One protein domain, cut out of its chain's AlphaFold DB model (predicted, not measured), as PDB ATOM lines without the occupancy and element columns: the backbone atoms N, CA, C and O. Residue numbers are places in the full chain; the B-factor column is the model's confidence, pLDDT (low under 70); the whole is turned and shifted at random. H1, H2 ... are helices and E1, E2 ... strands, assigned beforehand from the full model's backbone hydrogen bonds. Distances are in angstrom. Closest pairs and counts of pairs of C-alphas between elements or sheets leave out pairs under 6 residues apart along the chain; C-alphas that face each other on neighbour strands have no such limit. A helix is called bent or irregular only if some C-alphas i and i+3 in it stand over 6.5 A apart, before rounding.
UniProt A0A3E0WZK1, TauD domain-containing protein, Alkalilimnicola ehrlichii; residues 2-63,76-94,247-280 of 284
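AT A GLANCE: This is residues 2 to 63, 76 to 94 and 247 to 280 of the 284 residues of the protein "TauD domain-containing protein" of Alkalilimnicola ehrlichii (UniProt A0A3E0WZK1). You are looking at one twisted six-strand sheet, with the long bent strands E4 and E7 side by side through its middle, helix H2 packed on one face and the small helix H1 near the E1 and E5 end. E6 runs outside the sheet, on the side away from H2, and a long loop, residues 30 to 46, swings from H2 to E2. The printed part has 115 residues, with two named helices and seven named strands in the order H1 E1 H2 E2 E3 E4 E5 E6 E7; the sheet, in order E1 E5 E4 E7 E3 E2, is antiparallel. The class is mixed, helices and strands, with under half of the residues in named elements. The whole is compact and rounded, with a radius of gyration of the C-alphas of 13.5 A and spans of 35 by 34 by 26 A.

IN THESE COORDINATES: Find C-alpha 2 at (-43.417, -46.953, -64.225), where H1 begins, residues 2 to 8. E1 follows, residues 10 to 13, then H2, residues 21 to 29, 12.3 A long. Next come E2, residues 47 to 49, and E3, residues 52 to 54. Look for C-alpha 76 at (-51.716, -45.289, -47.387): E4 runs from there to residue 86, 27.1 A, and bends by 65 degrees at residue 79. E5 is residues 251 to 255, 13.6 A, and E6 residues 259 to 263, 13.7 A. E7, residues 271 to 280, 27.4 A, bends by 52 degrees at residue 277 and ends at C-alpha 280, (-53.969, -45.505, -52.181).

HOW THE PARTS SIT: Start at the edge strand E1: beside E5, N 11 and O 253 are 2.8 A apart, within hydrogen-bond range. E5 and E4 are antiparallel neighbours, with N 82 and O 252 at 2.8 A, and E4 and E7 are antiparallel neighbours too, with N 81 and O 275 at 2.8 A, both pairs within hydrogen-bond range. Between E7 and E3 look at N 274 and O 53, 2.8 A; in the hairpin of E2 and E3, at N 52 and O 49, 2.8 A. E6 pairs with no named strand. H1 and H2 form two layers with the sheet, helices on one face of it. H2 is on the sheet, its closest C-alphas to E4 those of Phe 24 and Phe 83, 6.9 A. H1 and H2 are apart. In both helices every O i to N i+4 pair is within hydrogen-bond range.

THE WHOLE: The C-alphas of Ala 3 and Gly 268, the two farthest apart, are 37.1 A from each other. Residues 64 to 75 are not printed, a gap of 22.6 A between C-alphas 63 and 76; residues 95 to 246 are not printed either, with 11.7 A between C-alphas 94 and 247. The link from H2 to E2 is long, 17 residues. Mean pLDDT of the printed part is 91.5, and residue 57 is under 70.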
ATOM      1  N   GLU A   2     -42.118 -46.429 -64.695       87.50
ATOM      2  CA  GLU A   2     -43.417 -46.953 -64.225       87.50
ATOM      3  C   GLU A   2     -43.603 -48.458 -64.475       87.50
ATOM      4  O   GLU A   2     -43.640 -49.220 -63.523       87.50
ATOM      5  N   ALA A   3     -43.543 -48.921 -65.728       90.19
ATOM      6  CA  ALA A   3     -43.660 -50.354 -66.041       90.19
ATOM      7  C   ALA A   3     -42.619 -51.249 -65.331       90.19
ATOM      8  O   ALA A   3     -42.869 -52.423 -65.073       90.19
ATOM      9  N   GLU A   4     -41.441 -50.706 -65.013       92.62
ATOM     10  CA  GLU A   4     -40.400 -51.448 -64.296       92.62
ATOM     11  C   GLU A   4     -40.687 -51.493 -62.789       92.62
ATOM     12  O   GLU A   4     -40.476 -52.527 -62.165       92.62
ATOM     13  N   LEU A   5     -41.238 -50.416 -62.219       91.50
ATOM     14  CA  LEU A   5     -41.739 -50.399 -60.846       91.50
ATOM     15  C   LEU A   5     -42.924 -51.357 -60.679       91.50
ATOM     16  O   LEU A   5     -42.938 -52.125 -59.726       91.50
ATOM     17  N   GLU A   6     -43.873 -51.373 -61.617       87.94
ATOM     18  CA  GLU A   6     -45.010 -52.307 -61.588       87.94
ATOM     19  C   GLU A   6     -44.546 -53.770 -61.646       87.94
ATOM     20  O   GLU A   6     -45.080 -54.634 -60.951       87.94
ATOM     21  N   ARG A   7     -43.517 -54.053 -62.457       88.56
ATOM     22  CA  ARG A   7     -42.943 -55.394 -62.612       88.56
ATOM     23  C   ARG A   7     -42.153 -55.844 -61.383       88.56
ATOM     24  O   ARG A   7     -42.245 -57.010 -60.999       88.56
ATOM     25  N   SER A   8     -41.348 -54.950 -60.815       91.56
ATOM     26  CA  SER A   8     -40.327 -55.292 -59.817       91.56
ATOM     27  C   SER A   8     -40.721 -54.927 -58.381       91.56
ATOM     28  O   SER A   8     -40.102 -55.413 -57.440       91.56
ATOM     29  N   GLY A   9     -41.730 -54.076 -58.181       92.44
ATOM     30  CA  GLY A   9     -42.178 -53.568 -56.878       92.44
ATOM     31  C   GLY A   9     -41.272 -52.505 -56.253       92.44
ATOM     32  O   GLY A   9     -41.739 -51.698 -55.453       92.44
ATOM     33  N   GLY A  10     -39.998 -52.454 -56.640       95.19
ATOM     34  CA  GLY A  10     -39.046 -51.451 -56.182       95.19
ATOM     35  C   GLY A  10     -37.890 -51.236 -57.154       95.19
ATOM     36  O   GLY A  10     -37.516 -52.137 -57.904       95.19
ATOM     37  N   LEU A  11     -37.327 -50.028 -57.135       96.44
ATOM     38  CA  LEU A  11     -36.206 -49.586 -57.962       96.44
ATOM     39  C   LEU A  11     -35.115 -48.978 -57.078       96.44
ATOM     40  O   LEU A  11     -35.403 -48.111 -56.257       96.44
ATOM     41  N   LEU A  12     -33.865 -49.392 -57.283       97.00
ATOM     42  CA  LEU A  12     -32.686 -48.777 -56.673       97.00
ATOM     43  C   LEU A  12     -31.931 -47.962 -57.726       97.00
ATOM     44  O   LEU A  12     -31.469 -48.496 -58.735       97.00
ATOM     45  N   PHE A  13     -31.772 -46.673 -57.464       96.44
ATOM     46  CA  PHE A  13     -31.004 -45.732 -58.263       96.44
ATOM     47  C   PHE A  13     -29.648 -45.519 -57.593       96.44
ATOM     48  O   PHE A  13     -29.559 -44.882 -56.547       96.44
ATOM     49  N   THR A  14     -28.592 -46.055 -58.204       95.69
ATOM     50  CA  THR A  14     -27.213 -45.946 -57.706       95.69
ATOM     51  C   THR A  14     -26.332 -45.198 -58.702       95.69
ATOM     52  O   THR A  14     -26.549 -45.278 -59.911       95.69
ATOM     53  N   GLY A  15     -25.334 -44.466 -58.202       92.50
ATOM     54  CA  GLY A  15     -24.408 -43.683 -59.032       92.50
ATOM     55  C   GLY A  15     -24.944 -42.324 -59.502       92.50
ATOM     56  O   GLY A  15     -24.340 -41.713 -60.380       92.50
ATOM     57  N   PHE A  16     -26.050 -41.847 -58.923       89.06
ATOM     58  CA  PHE A  16     -26.588 -40.504 -59.160       89.06
ATOM     59  C   PHE A  16     -26.088 -39.508 -58.105       89.06
ATOM     60  O   PHE A  16     -25.798 -39.875 -56.968       89.06
ATOM     61  N   SER A  17     -26.012 -38.229 -58.475       88.81
ATOM     62  CA  SER A  17     -25.512 -37.149 -57.615       88.81
ATOM     63  C   SER A  17     -26.604 -36.567 -56.710       88.81
ATOM     64  O   SER A  17     -26.934 -35.393 -56.843       88.81
ATOM     65  N   VAL A  18     -27.181 -37.376 -55.816       94.12
ATOM     66  CA  VAL A  18     -28.080 -36.891 -54.752       94.12
ATOM     67  C   VAL A  18     -27.272 -36.767 -53.463       94.12
ATOM     68  O   VAL A  18     -26.799 -37.764 -52.929       94.12
ATOM     69  N   ASN A  19     -27.070 -35.545 -52.971       93.81
ATOM     70  CA  ASN A  19     -26.096 -35.274 -51.907       93.81
ATOM     71  C   ASN A  19     -26.717 -34.815 -50.585       93.81
ATOM     72  O   ASN A  19     -26.019 -34.789 -49.573       93.81
ATOM     73  N   ASN A  20     -27.983 -34.403 -50.592       94.69
ATOM     74  CA  ASN A  20     -28.661 -33.819 -49.436       94.69
ATOM     75  C   ASN A  20     -30.189 -33.945 -49.552       94.69
ATOM     76  O   ASN A  20     -30.730 -34.266 -50.613       94.69
ATOM     77  N   ALA A  21     -30.887 -33.624 -48.462       94.75
ATOM     78  CA  ALA A  21     -32.347 -33.654 -48.377       94.75
ATOM     79  C   ALA A  21     -33.081 -32.832 -49.460       94.75
ATOM     80  O   ALA A  21     -34.131 -33.260 -49.940       94.75
ATOM     81  N   ALA A  22     -32.556 -31.670 -49.868       95.25
ATOM     82  CA  ALA A  22     -33.209 -30.815 -50.865       95.25
ATOM     83  C   ALA A  22     -33.130 -31.421 -52.276       95.25
ATOM     84  O   ALA A  22     -34.122 -31.431 -53.007       95.25
ATOM     85  N   GLU A  23     -31.976 -31.980 -52.638       96.00
ATOM     86  CA  GLU A  23     -31.793 -32.731 -53.884       96.00
ATOM     87  C   GLU A  23     -32.623 -34.016 -53.892       96.00
ATOM     88  O   GLU A  23     -33.228 -34.350 -54.911       96.00
ATOM     89  N   PHE A  24     -32.725 -34.704 -52.749       96.62
ATOM     90  CA  PHE A  24     -33.603 -35.863 -52.612       96.62
ATOM     91  C   PHE A  24     -35.072 -35.485 -52.836       96.62
ATOM     92  O   PHE A  24     -35.751 -36.128 -53.635       96.62
ATOM     93  N   ARG A  25     -35.550 -34.394 -52.223       95.06
ATOM     94  CA  ARG A  25     -36.900 -33.867 -52.474       95.06
ATOM     95  C   ARG A  25     -37.120 -33.561 -53.956       95.06
ATOM     96  O   ARG A  25     -38.154 -33.925 -54.508       95.06
ATOM     97  N   ALA A  26     -36.156 -32.918 -54.617       93.94
ATOM     98  CA  ALA A  26     -36.246 -32.626 -56.047       93.94
ATOM     99  C   ALA A  26     -36.329 -33.909 -56.896       93.94
ATOM    100  O   ALA A  26     -37.133 -33.973 -57.825       93.94
ATOM    101  N   ALA A  27     -35.558 -34.944 -56.546       93.88
ATOM    102  CA  ALA A  27     -35.621 -36.247 -57.201       93.88
ATOM    103  C   ALA A  27     -36.990 -36.923 -57.020       93.88
ATOM    104  O   ALA A  27     -37.526 -37.468 -57.979       93.88
ATOM    105  N   VAL A  28     -37.588 -36.844 -55.826       94.44
ATOM    106  CA  VAL A  28     -38.940 -37.367 -55.553       94.44
ATOM    107  C   VAL A  28     -39.993 -36.638 -56.393       94.44
ATOM    108  O   VAL A  28     -40.803 -37.282 -57.061       94.44
ATOM    109  N   LEU A  29     -39.952 -35.303 -56.428       93.25
ATOM    110  CA  LEU A  29     -40.908 -34.496 -57.196       93.25
ATOM    111  C   LEU A  29     -40.790 -34.694 -58.713       93.25
ATOM    112  O   LEU A  29     -41.773 -34.511 -59.430       93.25
ATOM    113  N   ALA A  30     -39.631 -35.130 -59.216       91.94
ATOM    114  CA  ALA A  30     -39.457 -35.472 -60.627       91.94
ATOM    115  C   ALA A  30     -40.334 -36.659 -61.080       91.94
ATOM    116  O   ALA A  30     -40.573 -36.814 -62.277       91.94
ATOM    117  N   PHE A  31     -40.865 -37.463 -60.148       88.00
ATOM    118  CA  PHE A  31     -41.848 -38.517 -60.434       88.00
ATOM    119  C   PHE A  31     -43.300 -38.006 -60.505       88.00
ATOM    120  O   PHE A  31     -44.217 -38.808 -60.677       88.00
ATOM    121  N   GLY A  32     -43.524 -36.689 -60.406       75.88
ATOM    122  CA  GLY A  32     -44.798 -36.041 -60.742       75.88
ATOM    123  C   GLY A  32     -45.891 -36.108 -59.673       75.88
ATOM    124  O   GLY A  32     -47.039 -35.791 -59.974       75.88
ATOM    125  N   ALA A  33     -45.561 -36.508 -58.443       78.62
ATOM    126  CA  ALA A  33     -46.504 -36.574 -57.330       78.62
ATOM    127  C   ALA A  33     -46.080 -35.644 -56.188       78.62
ATOM    128  O   ALA A  33     -44.892 -35.525 -55.885       78.62
ATOM    129  N   GLU A  34     -47.062 -35.012 -55.544       85.94
ATOM    130  CA  GLU A  34     -46.837 -34.224 -54.333       85.94
ATOM    131  C   GLU A  34     -46.419 -35.124 -53.165       85.94
ATOM    132  O   GLU A  34     -46.831 -36.289 -53.059       85.94
ATOM    133  N   THR A  35     -45.586 -34.575 -52.285       88.50
ATOM    134  CA  THR A  35     -45.195 -35.229 -51.039       88.50
ATOM    135  C   THR A  35     -46.352 -35.228 -50.052       88.50
ATOM    136  O   THR A  35     -47.088 -34.249 -49.941       88.50
ATOM    137  N   LEU A  36     -46.503 -36.321 -49.311       86.19
ATOM    138  CA  LEU A  36     -47.568 -36.470 -48.330       86.19
ATOM    139  C   LEU A  36     -47.140 -36.022 -46.929       86.19
ATOM    140  O   LEU A  36     -46.011 -36.305 -46.516       86.19
ATOM    141  N   PRO A  37     -48.055 -35.409 -46.152       82.56
ATOM    142  CA  PRO A  37     -47.840 -35.209 -44.727       82.56
ATOM    143  C   PRO A  37     -47.867 -36.551 -43.984       82.56
ATOM    144  O   PRO A  37     -48.560 -37.490 -44.381       82.56
ATOM    145  N   TYR A  38     -47.160 -36.630 -42.857       80.31
ATOM    146  CA  TYR A  38     -47.116 -37.831 -42.020       80.31
ATOM    147  C   TYR A  38     -48.104 -37.738 -40.844       80.31
ATOM    148  O   TYR A  38     -47.727 -37.372 -39.730       80.31
ATOM    149  N   MET A  39     -49.378 -38.032 -41.126       84.00
ATOM    150  CA  MET A  39     -50.482 -38.077 -40.151       84.00
ATOM    151  C   MET A  39     -50.615 -39.461 -39.497       84.00
ATOM    152  O   MET A  39     -50.138 -40.448 -40.047       84.00
ATOM    153  N   GLU A  40     -51.277 -39.536 -38.338       84.31
ATOM    154  CA  GLU A  40     -51.471 -40.771 -37.551       84.31
ATOM    155  C   GLU A  40     -50.160 -41.481 -37.185       84.31
ATOM    156  O   GLU A  40     -50.073 -42.713 -37.194       84.31
ATOM    157  N   ARG A  41     -49.116 -40.707 -36.865       87.12
ATOM    158  CA  ARG A  41     -47.741 -41.211 -36.754       87.12
ATOM    159  C   ARG A  41     -47.658 -42.480 -35.896       87.12
ATOM    160  O   ARG A  41     -48.149 -42.530 -34.767       87.12
ATOM    161  N   ALA A  42     -47.021 -43.516 -36.437       82.25
ATOM    162  CA  ALA A  42     -46.727 -44.771 -35.731       82.25
ATOM    163  C   ALA A  42     -45.257 -44.857 -35.281       82.25
ATOM    164  O   ALA A  42     -44.817 -45.863 -34.726       82.25
ATOM    165  N   ALA A  43     -44.484 -43.809 -35.543       82.00
ATOM    166  CA  ALA A  43     -43.081 -43.693 -35.187       82.00
ATOM    167  C   ALA A  43     -42.695 -42.218 -35.121       82.00
ATOM    168  O   ALA A  43     -43.216 -41.410 -35.896       82.00
ATOM    169  N   VAL A  44     -41.759 -41.880 -34.236       76.81
ATOM    170  CA  VAL A  44     -41.166 -40.543 -34.198       76.81
ATOM    171  C   VAL A  44     -40.304 -40.360 -35.446       76.81
ATOM    172  O   VAL A  44     -39.473 -41.206 -35.784       76.81
ATOM    173  N   ARG A  45     -40.550 -39.256 -36.152       80.25
ATOM    174  CA  ARG A  45     -39.775 -38.807 -37.307       80.25
ATOM    175  C   ARG A  45     -39.632 -37.297 -37.251       80.25
ATOM    176  O   ARG A  45     -40.588 -36.590 -36.911       80.25
ATOM    177  N   ARG A  46     -38.460 -36.809 -37.640       81.88
ATOM    178  CA  ARG A  46     -38.185 -35.384 -37.792       81.88
ATOM    179  C   ARG A  46     -38.300 -35.004 -39.261       81.88
ATOM    180  O   ARG A  46     -37.677 -35.632 -40.110       81.88
ATOM    181  N   GLU A  47     -39.061 -33.958 -39.549       84.69
ATOM    182  CA  GLU A  47     -39.059 -33.346 -40.876       84.69
ATOM    183  C   GLU A  47     -37.768 -32.535 -41.060       84.69
ATOM    184  O   GLU A  47     -37.400 -31.720 -40.207       84.69
ATOM    185  N   VAL A  48     -37.031 -32.828 -42.130       86.69
ATOM    186  CA  VAL A  48     -35.742 -32.190 -42.447       86.69
ATOM    187  C   VAL A  48     -35.959 -31.046 -43.432       86.69
ATOM    188  O   VAL A  48     -35.432 -29.952 -43.242       86.69
ATOM    189  N   VAL A  49     -36.769 -31.306 -44.456       87.62
ATOM    190  CA  VAL A  49     -37.355 -30.331 -45.382       87.62
ATOM    191  C   VAL A  49     -38.781 -30.788 -45.694       87.62
ATOM    192  O   VAL A  49     -39.089 -31.957 -45.490       87.62
ATOM    193  N   ASP A  50     -39.626 -29.890 -46.198       87.25
ATOM    194  CA  ASP A  50     -41.029 -30.176 -46.540       87.25
ATOM    195  C   ASP A  50     -41.197 -31.506 -47.301       87.25
ATOM    196  O   ASP A  50     -40.652 -31.678 -48.398       87.25
ATOM    197  N   GLY A  51     -41.915 -32.454 -46.693       85.25
ATOM    198  CA  GLY A  51     -42.195 -33.770 -47.273       85.25
ATOM    199  C   GLY A  51     -41.034 -34.774 -47.233       85.25
ATOM    200  O   GLY A  51     -41.126 -35.840 -47.852       85.25
ATOM    201  N   VAL A  52     -39.944 -34.458 -46.526       87.38
ATOM    202  CA  VAL A  52     -38.786 -35.335 -46.301       87.38
ATOM    203  C   VAL A  52     -38.532 -35.493 -44.808       87.38
ATOM    204  O   VAL A  52     -38.256 -34.535 -44.083       87.38
ATOM    205  N   PHE A  53     -38.541 -36.740 -44.358       88.50
ATOM    206  CA  PHE A  53     -38.454 -37.109 -42.954       88.50
ATOM    207  C   PHE A  53     -37.223 -37.973 -42.685       88.50
ATOM    208  O   PHE A  53     -36.746 -38.685 -43.570       88.50
ATOM    209  N   THR A  54     -36.724 -37.973 -41.452       84.50
ATOM    210  CA  THR A  54     -35.823 -39.036 -40.997       84.50
ATOM    211  C   THR A  54     -36.555 -40.381 -41.020       84.50
ATOM    212  O   THR A  54     -37.754 -40.466 -40.741       84.50
ATOM    213  N   SER A  55     -35.842 -41.456 -41.365       78.62
ATOM    214  CA  SER A  55     -36.329 -42.818 -41.119       78.62
ATOM    215  C   SER A  55     -36.631 -43.007 -39.628       78.62
ATOM    216  O   SER A  55     -36.001 -42.373 -38.788       78.62
ATOM    217  N   THR A  56     -37.550 -43.927 -39.311       73.69
ATOM    218  CA  THR A  56     -37.962 -44.265 -37.939       73.69
ATOM    219  C   THR A  56     -36.775 -44.353 -36.977       73.69
ATOM    220  O   THR A  56     -35.890 -45.198 -37.155       73.69
ATOM    221  N   GLU A  57     -36.786 -43.490 -35.960       67.56
ATOM    222  CA  GLU A  57     -35.801 -43.481 -34.881       67.56
ATOM    223  C   GLU A  57     -36.117 -44.628 -33.917       67.56
ATOM    224  O   GLU A  57     -37.149 -44.656 -33.252       67.56
ATOM    225  N   PHE A  58     -35.247 -45.634 -33.897       71.69
ATOM    226  CA  PHE A  58     -35.355 -46.805 -33.033       71.69
ATOM    227  C   PHE A  58     -33.944 -47.277 -32.680       71.69
ATOM    228  O   PHE A  58     -32.985 -46.884 -33.350       71.69
ATOM    229  N   SER A  59     -33.805 -48.129 -31.660       83.81
ATOM    230  CA  SER A  59     -32.490 -48.625 -31.238       83.81
ATOM    231  C   SER A  59     -31.687 -49.168 -32.427       83.81
ATOM    232  O   SER A  59     -32.188 -49.981 -33.217       83.81
ATOM    233  N   SER A  60     -30.432 -48.731 -32.554       89.75
ATOM    234  CA  SER A  60     -29.534 -49.173 -33.624       89.75
ATOM    235  C   SER A  60     -29.246 -50.673 -33.553       89.75
ATOM    236  O   SER A  60     -29.015 -51.288 -34.587       89.75
ATOM    237  N   SER A  61     -29.344 -51.292 -32.371       91.38
ATOM    238  CA  SER A  61     -29.145 -52.734 -32.178       91.38
ATOM    239  C   SER A  61     -30.357 -53.591 -32.557       91.38
ATOM    240  O   SER A  61     -30.253 -54.815 -32.592       91.38
ATOM    241  N   SER A  62     -31.511 -52.978 -32.822       89.81
ATOM    242  CA  SER A  62     -32.767 -53.688 -33.061       89.81
ATOM    243  C   SER A  62     -33.163 -53.704 -34.532       89.81
ATOM    244  O   SER A  62     -32.907 -52.752 -35.278       89.81
ATOM    245  N   TRP A  63     -33.838 -54.784 -34.919       92.81
ATOM    246  CA  TRP A  63     -34.526 -54.890 -36.198       92.81
ATOM    247  C   TRP A  63     -35.798 -54.044 -36.190       92.81
ATOM    248  O   TRP A  63     -36.508 -53.989 -35.188       92.81
ATOM    249  N   ILE A  76     -53.145 -45.025 -47.539       93.44
ATOM    250  CA  ILE A  76     -51.716 -45.289 -47.387       93.44
ATOM    251  C   ILE A  76     -50.938 -44.587 -48.501       93.44
ATOM    252  O   ILE A  76     -51.505 -44.351 -49.576       93.44
ATOM    253  N   PRO A  77     -49.647 -44.277 -48.296       94.44
ATOM    254  CA  PRO A  77     -48.782 -43.859 -49.388       94.44
ATOM    255  C   PRO A  77     -48.818 -44.882 -50.522       94.44
ATOM    256  O   PRO A  77     -48.734 -46.083 -50.268       94.44
ATOM    257  N   ALA A  78     -48.922 -44.421 -51.764       93.75
ATOM    258  CA  ALA A  78     -48.769 -45.278 -52.935       93.75
ATOM    259  C   ALA A  78     -47.304 -45.675 -53.115       93.75
ATOM    260  O   ALA A  78     -46.988 -46.803 -53.487       93.75
ATOM    261  N   ARG A  79     -46.406 -44.727 -52.839       95.44
ATOM    262  CA  ARG A  79     -44.965 -44.876 -52.999       95.44
ATOM    263  C   ARG A  79     -44.243 -44.391 -51.762       95.44
ATOM    264  O   ARG A  79     -44.636 -43.394 -51.153       95.44
ATOM    265  N   ILE A  80     -43.146 -45.066 -51.456       96.50
ATOM    266  CA  ILE A  80     -42.177 -44.633 -50.457       96.50
ATOM    267  C   ILE A  80     -40.789 -44.591 -51.089       96.50
ATOM    268  O   ILE A  80     -40.410 -45.460 -51.875       96.50
ATOM    269  N   PHE A  81     -40.041 -43.548 -50.758       97.62
ATOM    270  CA  PHE A  81     -38.689 -43.313 -51.228       97.62
ATOM    271  C   PHE A  81     -37.738 -43.306 -50.044       97.62
ATOM    272  O   PHE A  81     -38.066 -42.745 -49.001       97.62
ATOM    273  N   PHE A  82     -36.548 -43.863 -50.231       97.62
ATOM    274  CA  PHE A  82     -35.456 -43.854 -49.266       97.62
ATOM    275  C   PHE A  82     -34.218 -43.240 -49.903       97.62
ATOM    276  O   PHE A  82     -33.917 -43.537 -51.055       97.62
ATOM    277  N   PHE A  83     -33.475 -42.443 -49.146       97.62
ATOM    278  CA  PHE A  83     -32.215 -41.849 -49.582       97.62
ATOM    279  C   PHE A  83     -31.122 -42.078 -48.545       97.62
ATOM    280  O   PHE A  83     -31.268 -41.673 -47.393       97.62
ATOM    281  N   ALA A  84     -30.026 -42.712 -48.960       96.56
ATOM    282  CA  ALA A  84     -28.860 -42.952 -48.119       96.56
ATOM    283  C   ALA A  84     -27.946 -41.716 -48.079       96.56
ATOM    284  O   ALA A  84     -26.993 -41.593 -48.854       96.56
ATOM    285  N   GLU A  85     -28.231 -40.804 -47.149       95.75
ATOM    286  CA  GLU A  85     -27.413 -39.612 -46.903       95.75
ATOM    287  C   GLU A  85     -26.090 -39.972 -46.207       95.75
ATOM    288  O   GLU A  85     -25.013 -39.502 -46.592       95.75
ATOM    289  N   GLU A  86     -26.165 -40.870 -45.223       94.88
ATOM    290  CA  GLU A  86     -25.021 -41.404 -44.491       94.88
ATOM    291  C   GLU A  86     -25.195 -42.909 -44.257       94.88
ATOM    292  O   GLU A  86     -26.219 -43.364 -43.740       94.88
ATOM    293  N   VAL A  87     -24.188 -43.689 -44.647       95.56
ATOM    294  CA  VAL A  87     -24.198 -45.153 -44.547       95.56
ATOM    295  C   VAL A  87     -23.453 -45.585 -43.291       95.56
ATOM    296  O   VAL A  87     -22.351 -45.108 -43.027       95.56
ATOM    297  N   ALA A  88     -24.051 -46.519 -42.550       95.69
ATOM    298  CA  ALA A  88     -23.459 -47.100 -41.351       95.69
ATOM    299  C   ALA A  88     -22.104 -47.762 -41.633       95.69
ATOM    300  O   ALA A  88     -21.862 -48.293 -42.716       95.69
ATOM    301  N   ALA A  89     -21.245 -47.813 -40.613       94.69
ATOM    302  CA  ALA A  89     -19.976 -48.529 -40.710       94.69
ATOM    303  C   ALA A  89     -20.188 -50.046 -40.855       94.69
ATOM    304  O   ALA A  89     -19.392 -50.723 -41.507       94.69
ATOM    305  N   LYS A  90     -21.258 -50.577 -40.245       96.06
ATOM    306  CA  LYS A  90     -21.712 -51.965 -40.395       96.06
ATOM    307  C   LYS A  90     -23.235 -52.040 -40.342       96.06
ATOM    308  O   LYS A  90     -23.845 -51.360 -39.518       96.06
ATOM    309  N   GLY A  91     -23.813 -52.926 -41.149       95.75
ATOM    310  CA  GLY A  91     -25.252 -53.177 -41.188       95.75
ATOM    311  C   GLY A  91     -26.055 -51.970 -41.680       95.75
ATOM    312  O   GLY A  91     -25.585 -51.166 -42.487       95.75
ATOM    313  N   GLY A  92     -27.269 -51.804 -41.156       95.06
ATOM    314  CA  GLY A  92     -28.119 -50.642 -41.440       95.06
ATOM    315  C   GLY A  92     -28.786 -50.669 -42.807       95.06
ATOM    316  O   GLY A  92     -29.331 -49.652 -43.251       95.06
ATOM    317  N   GLU A  93     -28.774 -51.819 -43.465       96.88
ATOM    318  CA  GLU A  93     -29.521 -52.051 -44.685       96.88
ATOM    319  C   GLU A  93     -31.020 -51.816 -44.461       96.88
ATOM    320  O   GLU A  93     -31.554 -51.948 -43.352       96.88
ATOM    321  N   THR A  94     -31.703 -51.475 -45.548       97.44
ATOM    322  CA  THR A  94     -33.164 -51.459 -45.611       97.44
ATOM    323  C   THR A  94     -33.588 -52.749 -46.313       97.44
ATOM    324  O   THR A  94     -33.643 -52.760 -47.543       97.44
ATOM    325  N   LYS A 247     -25.104 -47.504 -50.687       96.44
ATOM    326  CA  LYS A 247     -24.050 -46.535 -50.985       96.44
ATOM    327  C   LYS A 247     -24.573 -45.135 -50.719       96.44
ATOM    328  O   LYS A 247     -25.744 -44.841 -50.947       96.44
ATOM    329  N   LYS A 248     -23.688 -44.253 -50.255       95.50
ATOM    330  CA  LYS A 248     -24.021 -42.836 -50.124       95.50
ATOM    331  C   LYS A 248     -24.492 -42.305 -51.480       95.50
ATOM    332  O   LYS A 248     -23.809 -42.525 -52.479       95.50
ATOM    333  N   GLY A 249     -25.625 -41.610 -51.496       96.44
ATOM    334  CA  GLY A 249     -26.218 -41.097 -52.732       96.44
ATOM    335  C   GLY A 249     -27.299 -41.990 -53.339       96.44
ATOM    336  O   GLY A 249     -28.047 -41.527 -54.197       96.44
ATOM    337  N   ASP A 250     -27.405 -43.249 -52.906       97.62
ATOM    338  CA  ASP A 250     -28.424 -44.150 -53.427       97.62
ATOM    339  C   ASP A 250     -29.827 -43.661 -53.050       97.62
ATOM    340  O   ASP A 250     -30.090 -43.260 -51.910       97.62
ATOM    341  N   VAL A 251     -30.744 -43.771 -54.010       97.56
ATOM    342  CA  VAL A 251     -32.176 -43.549 -53.807       97.56
ATOM    343  C   VAL A 251     -32.919 -44.834 -54.139       97.56
ATOM    344  O   VAL A 251     -32.727 -45.402 -55.208       97.56
ATOM    345  N   MET A 252     -33.788 -45.295 -53.250       97.56
ATOM    346  CA  MET A 252     -34.691 -46.415 -53.506       97.56
ATOM    347  C   MET A 252     -36.125 -45.909 -53.571       97.56
ATOM    348  O   MET A 252     -36.537 -45.132 -52.720       97.56
ATOM    349  N   MET A 253     -36.883 -46.368 -54.557       97.31
ATOM    350  CA  MET A 253     -38.311 -46.106 -54.717       97.31
ATOM    351  C   MET A 253     -39.054 -47.431 -54.638       97.31
ATOM    352  O   MET A 253     -38.731 -48.344 -55.394       97.31
ATOM    353  N   LEU A 254     -40.057 -47.528 -53.775       96.88
ATOM    354  CA  LEU A 254     -40.899 -48.710 -53.630       96.88
ATOM    355  C   LEU A 254     -42.354 -48.364 -53.940       96.88
ATOM    356  O   LEU A 254     -42.851 -47.315 -53.524       96.88
ATOM    357  N   ASP A 255     -43.049 -49.273 -54.621       95.12
ATOM    358  CA  ASP A 255     -44.504 -49.359 -54.537       95.12
ATOM    359  C   ASP A 255     -44.838 -49.918 -53.150       95.12
ATOM    360  O   ASP A 255     -44.501 -51.056 -52.809       95.12
ATOM    361  N   ASN A 256     -45.474 -49.080 -52.335       95.56
ATOM    362  CA  ASN A 256     -45.680 -49.350 -50.920       95.56
ATOM    363  C   ASN A 256     -46.652 -50.508 -50.675       95.56
ATOM    364  O   ASN A 256     -46.594 -51.118 -49.619       95.56
ATOM    365  N   ALA A 257     -47.544 -50.836 -51.613       93.88
ATOM    366  CA  ALA A 257     -48.419 -51.999 -51.481       93.88
ATOM    367  C   ALA A 257     -47.731 -53.290 -51.942       93.88
ATOM    368  O   ALA A 257     -48.070 -54.372 -51.471       93.88
ATOM    369  N   ARG A 258     -46.777 -53.180 -52.870       93.19
ATOM    370  CA  ARG A 258     -46.126 -54.306 -53.547       93.19
ATOM    371  C   ARG A 258     -44.830 -54.761 -52.880       93.19
ATOM    372  O   ARG A 258     -44.430 -55.912 -53.081       93.19
ATOM    373  N   CYS A 259     -44.172 -53.877 -52.141       95.81
ATOM    374  CA  CYS A 259     -42.882 -54.128 -51.525       95.81
ATOM    375  C   CYS A 259     -42.932 -53.794 -50.036       95.81
ATOM    376  O   CYS A 259     -43.262 -52.669 -49.664       95.81
ATOM    377  N   LEU A 260     -42.571 -54.761 -49.193       97.31
ATOM    378  CA  LEU A 260     -42.320 -54.491 -47.782       97.31
ATOM    379  C   LEU A 260     -40.915 -53.920 -47.614       97.31
ATOM    380  O   LEU A 260     -40.018 -54.247 -48.395       97.31
ATOM    381  N   HIS A 261     -40.701 -53.164 -46.543       97.75
ATOM    382  CA  HIS A 261     -39.384 -52.703 -46.111       97.75
ATOM    383  C   HIS A 261     -39.224 -52.808 -44.598       97.75
ATOM    384  O   HIS A 261     -40.192 -52.788 -43.845       97.75
ATOM    385  N   GLY A 262     -37.982 -52.905 -44.142       96.25
ATOM    386  CA  GLY A 262     -37.626 -52.922 -42.725       96.25
ATOM    387  C   GLY A 262     -36.312 -52.195 -42.480       96.25
ATOM    388  O   GLY A 262     -35.856 -51.398 -43.300       96.25
ATOM    389  N   ARG A 263     -35.666 -52.484 -41.351       96.00
ATOM    390  CA  ARG A 263     -34.337 -51.944 -41.032       96.00
ATOM    391  C   ARG A 263     -33.500 -52.985 -40.308       96.00
ATOM    392  O   ARG A 263     -33.926 -53.497 -39.274       96.00
ATOM    393  N   ALA A 264     -32.300 -53.240 -40.817       96.06
ATOM    394  CA  ALA A 264     -31.313 -54.056 -40.126       96.06
ATOM    395  C   ALA A 264     -30.641 -53.282 -38.969       96.06
ATOM    396  O   ALA A 264     -30.536 -52.046 -39.023       96.06
ATOM    397  N   PRO A 265     -30.164 -53.980 -37.921       96.00
ATOM    398  CA  PRO A 265     -29.281 -53.409 -36.915       96.00
ATOM    399  C   PRO A 265     -28.025 -52.800 -37.541       96.00
ATOM    400  O   PRO A 265     -27.592 -53.223 -38.615       96.00
ATOM    401  N   PHE A 266     -27.432 -51.814 -36.873       96.06
ATOM    402  CA  PHE A 266     -26.252 -51.121 -37.378       96.06
ATOM    403  C   PHE A 266     -25.326 -50.583 -36.289       96.06
ATOM    404  O   PHE A 266     -25.736 -50.337 -35.154       96.06
ATOM    405  N   GLU A 267     -24.073 -50.352 -36.680       95.88
ATOM    406  CA  GLU A 267     -23.046 -49.686 -35.876       95.88
ATOM    407  C   GLU A 267     -22.562 -48.407 -36.576       95.88
ATOM    408  O   GLU A 267     -22.333 -48.390 -37.789       95.88
ATOM    409  N   GLY A 268     -22.342 -47.347 -35.794       93.94
ATOM    410  CA  GLY A 268     -21.885 -46.048 -36.293       93.94
ATOM    411  C   GLY A 268     -23.024 -45.116 -36.710       93.94
ATOM    412  O   GLY A 268     -24.190 -45.347 -36.391       93.94
ATOM    413  N   ALA A 269     -22.664 -44.030 -37.393       93.25
ATOM    414  CA  ALA A 269     -23.616 -43.032 -37.867       93.25
ATOM    415  C   ALA A 269     -24.342 -43.522 -39.126       93.25
ATOM    416  O   ALA A 269     -23.737 -44.127 -40.009       93.25
ATOM    417  N   ARG A 270     -25.654 -43.292 -39.187       93.81
ATOM    418  CA  ARG A 270     -26.518 -43.730 -40.284       93.81
ATOM    419  C   ARG A 270     -27.661 -42.747 -40.441       93.81
ATOM    420  O   ARG A 270     -28.464 -42.596 -39.522       93.81
ATOM    421  N   THR A 271     -27.810 -42.207 -41.641       94.06
ATOM    422  CA  THR A 271     -28.903 -41.302 -41.982       94.06
ATOM    423  C   THR A 271     -29.541 -41.760 -43.283       94.06
ATOM    424  O   THR A 271     -28.947 -41.665 -44.356       94.06
ATOM    425  N   VAL A 272     -30.763 -42.286 -43.168       95.06
ATOM    426  CA  VAL A 272     -31.628 -42.587 -44.313       95.06
ATOM    427  C   VAL A 272     -32.844 -41.678 -44.232       95.06
ATOM    428  O   VAL A 272     -33.576 -41.720 -43.239       95.06
ATOM    429  N   LEU A 273     -33.038 -40.854 -45.258       95.81
ATOM    430  CA  LEU A 273     -34.195 -39.973 -45.381       95.81
ATOM    431  C   LEU A 273     -35.320 -40.678 -46.131       95.81
ATOM    432  O   LEU A 273     -35.067 -41.556 -46.954       95.81
ATOM    433  N   VAL A 274     -36.555 -40.290 -45.836       95.62
ATOM    434  CA  VAL A 274     -37.770 -40.901 -46.369       95.62
ATOM    435  C   VAL A 274     -38.689 -39.832 -46.938       95.62
ATOM    436  O   VAL A 274     -38.851 -38.768 -46.345       95.62
ATOM    437  N   SER A 275     -39.323 -40.127 -48.068       96.00
ATOM    438  CA  SER A 275     -40.435 -39.337 -48.596       96.00
ATOM    439  C   SER A 275     -41.544 -40.259 -49.088       96.00
ATOM    440  O   SER A 275     -41.289 -41.397 -49.479       96.00
ATOM    441  N   MET A 276     -42.783 -39.785 -49.045       95.62
ATOM    442  CA  MET A 276     -43.978 -40.551 -49.390       95.62
ATOM    443  C   MET A 276     -44.791 -39.763 -50.405       95.62
ATOM    444  O   MET A 276     -44.971 -38.557 -50.232       95.62
ATOM    445  N   THR A 277     -45.298 -40.426 -51.443       95.06
ATOM    446  CA  THR A 277     -46.102 -39.766 -52.480       95.06
ATOM    447  C   THR A 277     -47.275 -40.622 -52.929       95.06
ATOM    448  O   THR A 277     -47.233 -41.856 -52.861       95.06
ATOM    449  N   GLY A 278     -48.318 -39.944 -53.416       92.62
ATOM    450  CA  GLY A 278     -49.556 -40.558 -53.901       92.62
ATOM    451  C   GLY A 278     -50.355 -41.257 -52.799       92.62
ATOM    452  O   GLY A 278     -49.796 -41.771 -51.839       92.62
ATOM    453  N   LEU A 279     -51.678 -41.311 -52.928       91.19
ATOM    454  CA  LEU A 279     -52.535 -42.003 -51.961       91.19
ATOM    455  C   LEU A 279     -53.217 -43.202 -52.607       91.19
ATOM    456  O   LEU A 279     -53.839 -43.087 -53.664       91.19
ATOM    457  N   LEU A 280     -53.132 -44.343 -51.930       89.88
ATOM    458  CA  LEU A 280     -53.969 -45.505 -52.181       89.88
ATOM    459  C   LEU A 280     -55.029 -45.570 -51.091       89.88
ATOM    460  O   LEU A 280     -54.715 -45.650 -49.905       89.88
TER     461      LEU A 280